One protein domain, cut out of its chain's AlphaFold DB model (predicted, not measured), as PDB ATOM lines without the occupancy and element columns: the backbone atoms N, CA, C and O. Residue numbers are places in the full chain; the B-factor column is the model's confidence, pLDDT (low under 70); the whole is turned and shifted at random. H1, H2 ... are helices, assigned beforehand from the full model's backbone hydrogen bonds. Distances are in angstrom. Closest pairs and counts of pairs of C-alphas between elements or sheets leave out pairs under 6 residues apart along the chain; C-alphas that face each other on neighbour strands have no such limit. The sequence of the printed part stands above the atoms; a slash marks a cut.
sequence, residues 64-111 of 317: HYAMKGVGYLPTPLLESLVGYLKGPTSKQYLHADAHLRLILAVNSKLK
ATOM      1  N   HIS A  64     -21.422  25.256 -31.712       58.28
ATOM      2  CA  HIS A  64     -22.179  25.431 -32.955       58.28
ATOM      3  C   HIS A  64     -22.009  24.216 -33.876       58.28
ATOM      4  O   HIS A  64     -22.994  23.606 -34.294       58.28
ATOM      5  N   TYR A  65     -20.762  23.810 -34.125       56.53
ATOM      6  CA  TYR A  65     -20.458  22.669 -34.989       56.53
ATOM      7  C   TYR A  65     -20.910  21.335 -34.390       56.53
ATOM      8  O   TYR A  65     -21.465  20.501 -35.107       56.53
ATOM      9  N   ALA A  66     -20.759  21.145 -33.078       63.50
ATOM     10  CA  ALA A  66     -21.299  19.980 -32.387       63.50
ATOM     11  C   ALA A  66     -22.825  19.944 -32.498       63.50
ATOM     12  O   ALA A  66     -23.384  18.907 -32.844       63.50
ATOM     13  N   MET A  67     -23.506  21.074 -32.283       70.38
ATOM     14  CA  MET A  67     -24.956  21.154 -32.420       70.38
ATOM     15  C   MET A  67     -25.394  20.879 -33.858       70.38
ATOM     16  O   MET A  67     -26.319  20.095 -34.043       70.38
ATOM     17  N   LYS A  68     -24.719  21.428 -34.875       65.81
ATOM     18  CA  LYS A  68     -24.989  21.127 -36.292       65.81
ATOM     19  C   LYS A  68     -24.805  19.636 -36.593       65.81
ATOM     20  O   LYS A  68     -25.671  19.029 -37.212       65.81
ATOM     21  N   GLY A  69     -23.727  19.029 -36.091       66.00
ATOM     22  CA  GLY A  69     -23.445  17.598 -36.237       66.00
ATOM     23  C   GLY A  69     -24.492  16.698 -35.571       66.00
ATOM     24  O   GLY A  69     -24.911  15.694 -36.144       66.00
ATOM     25  N   VAL A  70     -24.977  17.082 -34.389       72.00
ATOM     26  CA  VAL A  70     -26.046  16.367 -33.677       72.00
ATOM     27  C   VAL A  70     -27.356  16.366 -34.475       72.00
ATOM     28  O   VAL A  70     -28.118  15.411 -34.364       72.00
ATOM     29  N   GLY A  71     -27.593  17.360 -35.335       71.25
ATOM     30  CA  GLY A  71     -28.779  17.430 -36.199       71.25
ATOM     31  C   GLY A  71     -28.937  16.268 -37.180       71.25
ATOM     32  O   GLY A  71     -30.053  15.970 -37.595       71.25
ATOM     33  N   TYR A  72     -27.854  15.554 -37.499       75.94
ATOM     34  CA  TYR A  72     -27.907  14.361 -38.351       75.94
ATOM     35  C   TYR A  72     -28.385  13.098 -37.617       75.94
ATOM     36  O   TYR A  72     -28.516  12.035 -38.230       75.94
ATOM     37  N   LEU A  73     -28.612  13.169 -36.302       76.44
ATOM     38  CA  LEU A  73     -29.087  12.029 -35.526       76.44
ATOM     39  C   LEU A  73     -30.572  11.742 -35.803       76.44
ATOM     40  O   LEU A  73     -31.357  12.663 -36.024       76.44
ATOM     41  N   PRO A  74     -31.004  10.467 -35.732       82.38
ATOM     42  CA  PRO A  74     -32.413  10.123 -35.878       82.38
ATOM     43  C   PRO A  74     -33.294  10.827 -34.839       82.38
ATOM     44  O   PRO A  74     -32.932  10.905 -33.661       82.38
ATOM     45  N   THR A  75     -34.496  11.242 -35.249       87.06
ATOM     46  CA  THR A  75     -35.465  11.962 -34.403       87.06
ATOM     47  C   THR A  75     -35.679  11.334 -33.021       87.06
ATOM     48  O   THR A  75     -35.615  12.077 -32.046       87.06
ATOM     49  N   PRO A  76     -35.842  10.002 -32.852       87.62
ATOM     50  CA  PRO A  76     -36.038   9.420 -31.520       87.62
ATOM     51  C   PRO A  76     -34.869   9.665 -30.556       87.62
ATOM     52  O   PRO A  76     -35.071   9.800 -29.351       87.62
ATOM     53  N   LEU A  77     -33.640   9.732 -31.077       80.44
ATOM     54  CA  LEU A  77     -32.454   9.994 -30.268       80.44
ATOM     55  C   LEU A  77     -32.364  11.476 -29.894       80.44
ATOM     56  O   LEU A  77     -32.079  11.794 -28.743       80.44
ATOM     57  N   LEU A  78     -32.690  12.371 -30.831       85.44
ATOM     58  CA  LEU A  78     -32.818  13.803 -30.554       85.44
ATOM     59  C   LEU A  78     -33.870  14.072 -29.470       85.44
ATOM     60  O   LEU A  78     -33.580  14.770 -28.505       85.44
ATOM     61  N   GLU A  79     -35.047  13.451 -29.560       88.38
ATOM     62  CA  GLU A  79     -36.107  13.561 -28.546       88.38
ATOM     63  C   GLU A  79     -35.656  13.063 -27.169       88.38
ATOM     64  O   GLU A  79     -35.944  13.688 -26.147       88.38
ATOM     65  N   SER A  80     -34.894  11.966 -27.126       85.25
ATOM     66  CA  SER A  80     -34.318  11.462 -25.878       85.25
ATOM     67  C   SER A  80     -33.350  12.469 -25.249       85.25
ATOM     68  O   SER A  80     -33.355  12.638 -24.028       85.25
ATOM     69  N   LEU A  81     -32.526  13.143 -26.058       85.44
ATOM     70  CA  LEU A  81     -31.607  14.182 -25.583       85.44
ATOM     71  C   LEU A  81     -32.363  15.427 -25.095       85.44
ATOM     72  O   LEU A  81     -32.028  15.973 -24.043       85.44
ATOM     73  N   VAL A  82     -33.414  15.841 -25.812       88.88
ATOM     74  CA  VAL A  82     -34.302  16.939 -25.398       88.88
ATOM     75  C   VAL A  82     -34.930  16.628 -24.040       88.88
ATOM     76  O   VAL A  82     -34.853  17.451 -23.126       88.88
ATOM     77  N   GLY A  83     -35.490  15.425 -23.875       86.56
ATOM     78  CA  GLY A  83     -36.077  14.974 -22.613       86.56
ATOM     79  C   GLY A  83     -35.064  14.958 -21.466       86.56
ATOM     80  O   GLY A  83     -35.355  15.460 -20.379       86.56
ATOM     81  N   TYR A  84     -33.844  14.470 -21.719       88.44
ATOM     82  CA  TYR A  84     -32.762  14.446 -20.730       88.44
ATOM     83  C   TYR A  84     -32.380  15.850 -20.237       88.44
ATOM     84  O   TYR A  84     -32.215  16.071 -19.035       88.44
ATOM     85  N   LEU A  85     -32.299  16.826 -21.144       86.31
ATOM     86  CA  LEU A  85     -32.012  18.221 -20.796       86.31
ATOM     87  C   LEU A  85     -33.206  18.950 -20.155       86.31
ATOM     88  O   LEU A  85     -33.072  20.120 -19.778       86.31
ATOM     89  N   LYS A  86     -34.350  18.269 -19.991       89.62
ATOM     90  CA  LYS A  86     -35.637  18.867 -19.605       89.62
ATOM     91  C   LYS A  86     -36.000  20.028 -20.539       89.62
ATOM     92  O   LYS A  86     -36.390  21.102 -20.088       89.62
ATOM     93  N   GLY A  87     -35.754  19.817 -21.829       87.12
ATOM     94  CA  GLY A  87     -35.987  20.774 -22.898       87.12
ATOM     95  C   GLY A  87     -37.454  20.874 -23.321       87.12
ATOM     96  O   GLY A  87     -38.312  20.155 -22.800       87.12
ATOM     97  N   PRO A  88     -37.750  21.765 -24.278       90.62
ATOM     98  CA  PRO A  88     -39.102  21.977 -24.772       90.62
ATOM     99  C   PRO A  88     -39.658  20.766 -25.528       90.62
ATOM    100  O   PRO A  88     -38.960  20.107 -26.294       90.62
ATOM    101  N   THR A  89     -40.951  20.506 -25.360       91.56
ATOM    102  CA  THR A  89     -41.656  19.403 -26.035       91.56
ATOM    103  C   THR A  89     -42.239  19.832 -27.384       91.56
ATOM    104  O   THR A  89     -42.474  21.017 -27.624       91.56
ATOM    105  N   SER A  90     -42.548  18.865 -28.251       90.06
ATOM    106  CA  SER A  90     -43.256  19.111 -29.518       90.06
ATOM    107  C   SER A  90     -44.643  19.736 -29.324       90.06
ATOM    108  O   SER A  90     -45.112  20.464 -30.186       90.06
ATOM    109  N   LYS A  91     -45.289  19.520 -28.170       90.56
ATOM    110  CA  LYS A  91     -46.554  20.189 -27.820       90.56
ATOM    111  C   LYS A  91     -46.368  21.672 -27.492       90.56
ATOM    112  O   LYS A  91     -47.267  22.460 -27.749       90.56
ATOM    113  N   GLN A  92     -45.224  22.043 -26.916       90.88
ATOM    114  CA  GLN A  92     -44.893  23.440 -26.608       90.88
ATOM    115  C   GLN A  92     -44.430  24.204 -27.854       90.88
ATOM    116  O   GLN A  92     -44.713  25.390 -27.975       90.88
ATOM    117  N   TYR A  93     -43.742  23.527 -28.779       88.81
ATOM    118  CA  TYR A  93     -43.258  24.107 -30.032       88.81
ATOM    119  C   TYR A  93     -43.649  23.216 -31.211       88.81
ATOM    120  O   TYR A  93     -42.855  22.397 -31.673       88.81
ATOM    121  N   LEU A  94     -44.879  23.399 -31.696       88.31
ATOM    122  CA  LEU A  94     -45.506  22.544 -32.711       88.31
ATOM    123  C   LEU A  94     -44.706  22.451 -34.018       88.31
ATOM    124  O   LEU A  94     -44.672  21.399 -34.648       88.31
ATOM    125  N   HIS A  95     -44.052  23.544 -34.409       89.31
ATOM    126  CA  HIS A  95     -43.315  23.650 -35.670       89.31
ATOM    127  C   HIS A  95     -41.804  23.445 -35.517       89.31
ATOM    128  O   HIS A  95     -41.077  23.517 -36.503       89.31
ATOM    129  N   ALA A  96     -41.315  23.206 -34.296       88.69
ATOM    130  CA  ALA A  96     -39.901  22.957 -34.062       88.69
ATOM    131  C   ALA A  96     -39.618  21.455 -34.101       88.69
ATOM    132  O   ALA A  96     -40.146  20.679 -33.293       88.69
ATOM    133  N   ASP A  97     -38.735  21.039 -35.007       91.56
ATOM    134  CA  ASP A  97     -38.247  19.667 -35.014       91.56
ATOM    135  C   ASP A  97     -37.444  19.342 -33.735       91.56
ATOM    136  O   ASP A  97     -37.183  20.191 -32.871       91.56
ATOM    137  N   ALA A  98     -37.093  18.066 -33.570       89.25
ATOM    138  CA  ALA A  98     -36.381  17.607 -32.382       89.25
ATOM    139  C   ALA A  98     -34.980  18.233 -32.253       89.25
ATOM    140  O   ALA A  98     -34.489  18.406 -31.136       89.25
ATOM    141  N   HIS A  99     -34.342  18.601 -33.367       90.19
ATOM    142  CA  HIS A  99     -33.017  19.213 -33.365       90.19
ATOM    143  C   HIS A  99     -33.081  20.668 -32.899       90.19
ATOM    144  O   HIS A  99     -32.345  21.049 -31.988       90.19
ATOM    145  N   LEU A 100     -34.020  21.454 -33.422       88.75
ATOM    146  CA  LEU A 100     -34.262  22.824 -32.982       88.75
ATOM    147  C   LEU A 100     -34.655  22.867 -31.503       88.75
ATOM    148  O   LEU A 100     -34.126  23.674 -30.737       88.75
ATOM    149  N   ARG A 101     -35.520  21.951 -31.053       92.94
ATOM    150  CA  ARG A 101     -35.858  21.836 -29.625       92.94
ATOM    151  C   ARG A 101     -34.655  21.460 -28.767       92.94
ATOM    152  O   ARG A 101     -34.553  21.944 -27.640       92.94
ATOM    153  N   LEU A 102     -33.717  20.671 -29.290       89.12
ATOM    154  CA  LEU A 102     -32.468  20.368 -28.596       89.12
ATOM    155  C   LEU A 102     -31.565  21.599 -28.484       89.12
ATOM    156  O   LEU A 102     -31.026  21.852 -27.409       89.12
ATOM    157  N   ILE A 103     -31.451  22.399 -29.547       85.25
ATOM    158  CA  ILE A 103     -30.738  23.683 -29.518       85.25
ATOM    159  C   ILE A 103     -31.335  24.597 -28.445       85.25
ATOM    160  O   ILE A 103     -30.600  25.140 -27.619       85.25
ATOM    161  N   LEU A 104     -32.663  24.711 -28.389       85.81
ATOM    162  CA  LEU A 104     -33.351  25.487 -27.355       85.81
ATOM    163  C   LEU A 104     -33.087  24.938 -25.945       85.81
ATOM    164  O   LEU A 104     -32.835  25.715 -25.022       85.81
ATOM    165  N   ALA A 105     -33.103  23.612 -25.776       85.50
ATOM    166  CA  ALA A 105     -32.819  22.957 -24.502       85.50
ATOM    167  C   ALA A 105     -31.404  23.281 -24.007       85.50
ATOM    168  O   ALA A 105     -31.235  23.690 -22.859       85.50
ATOM    169  N   VAL A 106     -30.403  23.160 -24.880       84.06
ATOM    170  CA  VAL A 106     -29.008  23.488 -24.568       84.06
ATOM    171  C   VAL A 106     -28.869  24.974 -24.248       84.06
ATOM    172  O   VAL A 106     -28.339  25.319 -23.194       84.06
ATOM    173  N   ASN A 107     -29.423  25.853 -25.088       80.69
ATOM    174  CA  ASN A 107     -29.350  27.297 -24.878       80.69
ATOM    175  C   ASN A 107     -29.973  27.712 -23.532       80.69
ATOM    176  O   ASN A 107     -29.418  28.537 -22.814       80.69
ATOM    177  N   SER A 108     -31.075  27.076 -23.118       79.62
ATOM    178  CA  SER A 108     -31.701  27.340 -21.813       79.62
ATOM    179  C   SER A 108     -30.789  27.047 -20.614       79.62
ATOM    180  O   SER A 108     -30.974  27.644 -19.559       79.62
ATOM    181  N   LYS A 109     -29.808  26.144 -20.760       78.69
ATOM    182  CA  LYS A 109     -28.821  25.829 -19.712       78.69
ATOM    183  C   LYS A 109     -27.612  26.755 -19.732       78.69
ATOM    184  O   LYS A 109     -26.896  26.812 -18.739       78.69
ATOM    185  N   LEU A 110     -27.385  27.431 -20.854       72.25
ATOM    186  CA  LEU A 110     -26.273  28.359 -21.043       72.25
ATOM    187  C   LEU A 110     -26.656  29.801 -20.718       72.25
ATOM    188  O   LEU A 110     -25.777  30.597 -20.406       72.25
ATOM    189  N   LYS A 111     -27.950  30.136 -20.770       65.38
ATOM    190  CA  LYS A 111     -28.438  31.461 -20.385       65.38
ATOM    191  C   LYS A 111     -28.064  31.761 -18.935       65.38
ATOM    192  O   LYS A 111     -28.491  31.066 -18.013       65.38
TER     193      LYS A 111
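AT A GLANCE: This is residues 64 to 111 of the 317 residues of the protein "Esterase/lipase" of Psychrobacter sp. JCM 18903 (UniProt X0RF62). Two helices, H2 and H3, lie side by side and run the same way, with the short H1 set off to one side of H3. A long loop, residues 85 to 97, swings out on the side away from H1 as it runs back from the end of H2 to the beginning of H3. The printed part has 48 residues with three named helices, in the order H1, H2, H3, and no named strand; the class is all helix. The whole is compact, with a radius of gyration of the C-alphas of 9.7 A, and spans 27 by 26 by 19 A.

HOW THE PARTS SIT: The longest helix, H3, residues 98 to 110, touches H2, residues 75 to 84. Their closest C-alphas, those of Val 82 and Leu 102, are 5.0 A apart. The two run the same way at a shallow tilt of 23 degrees. H1, residues 64 to 70, is close to H3 but not clearly touching, the closest C-alphas being those of Met 67 and Ile 103, 6.9 A apart. H1 and H3 run opposite ways at a steep tilt of 42 degrees. H1 is also close to H2 but not clearly touching, with the C-alphas of Val 70 and Leu 78 closest at 7.9 A; these two run opposite ways at a steep tilt of 60 degrees. Every O i to N i+4 pair is within hydrogen-bond range in H1 and H2, and 8 of 9 are in H3.

IN THESE COORDINATES: H3 measures 18.6 A from C-alpha 98 at (-36.381, 17.607, -32.382) to C-alpha 110 at (-26.273, 28.359, -21.043). H2 measures 14.2 A from C-alpha 75 to C-alpha 84. H1 begins at C-alpha 64, at (-22.179, 25.431, -32.955), and measures 9.9 A to C-alpha 70.

THE WHOLE: The two C-alphas farthest apart, those of Tyr 65 and Lys 91, are 27.2 A apart. The printed part has no cut. The link from H1 to H2 is tight, with 4 residues, and that from H2 to H3 is long, with 13. The mean pLDDT of the printed part is 82.4; residues 64 to 66, 68 to 69 and 111 are under 70.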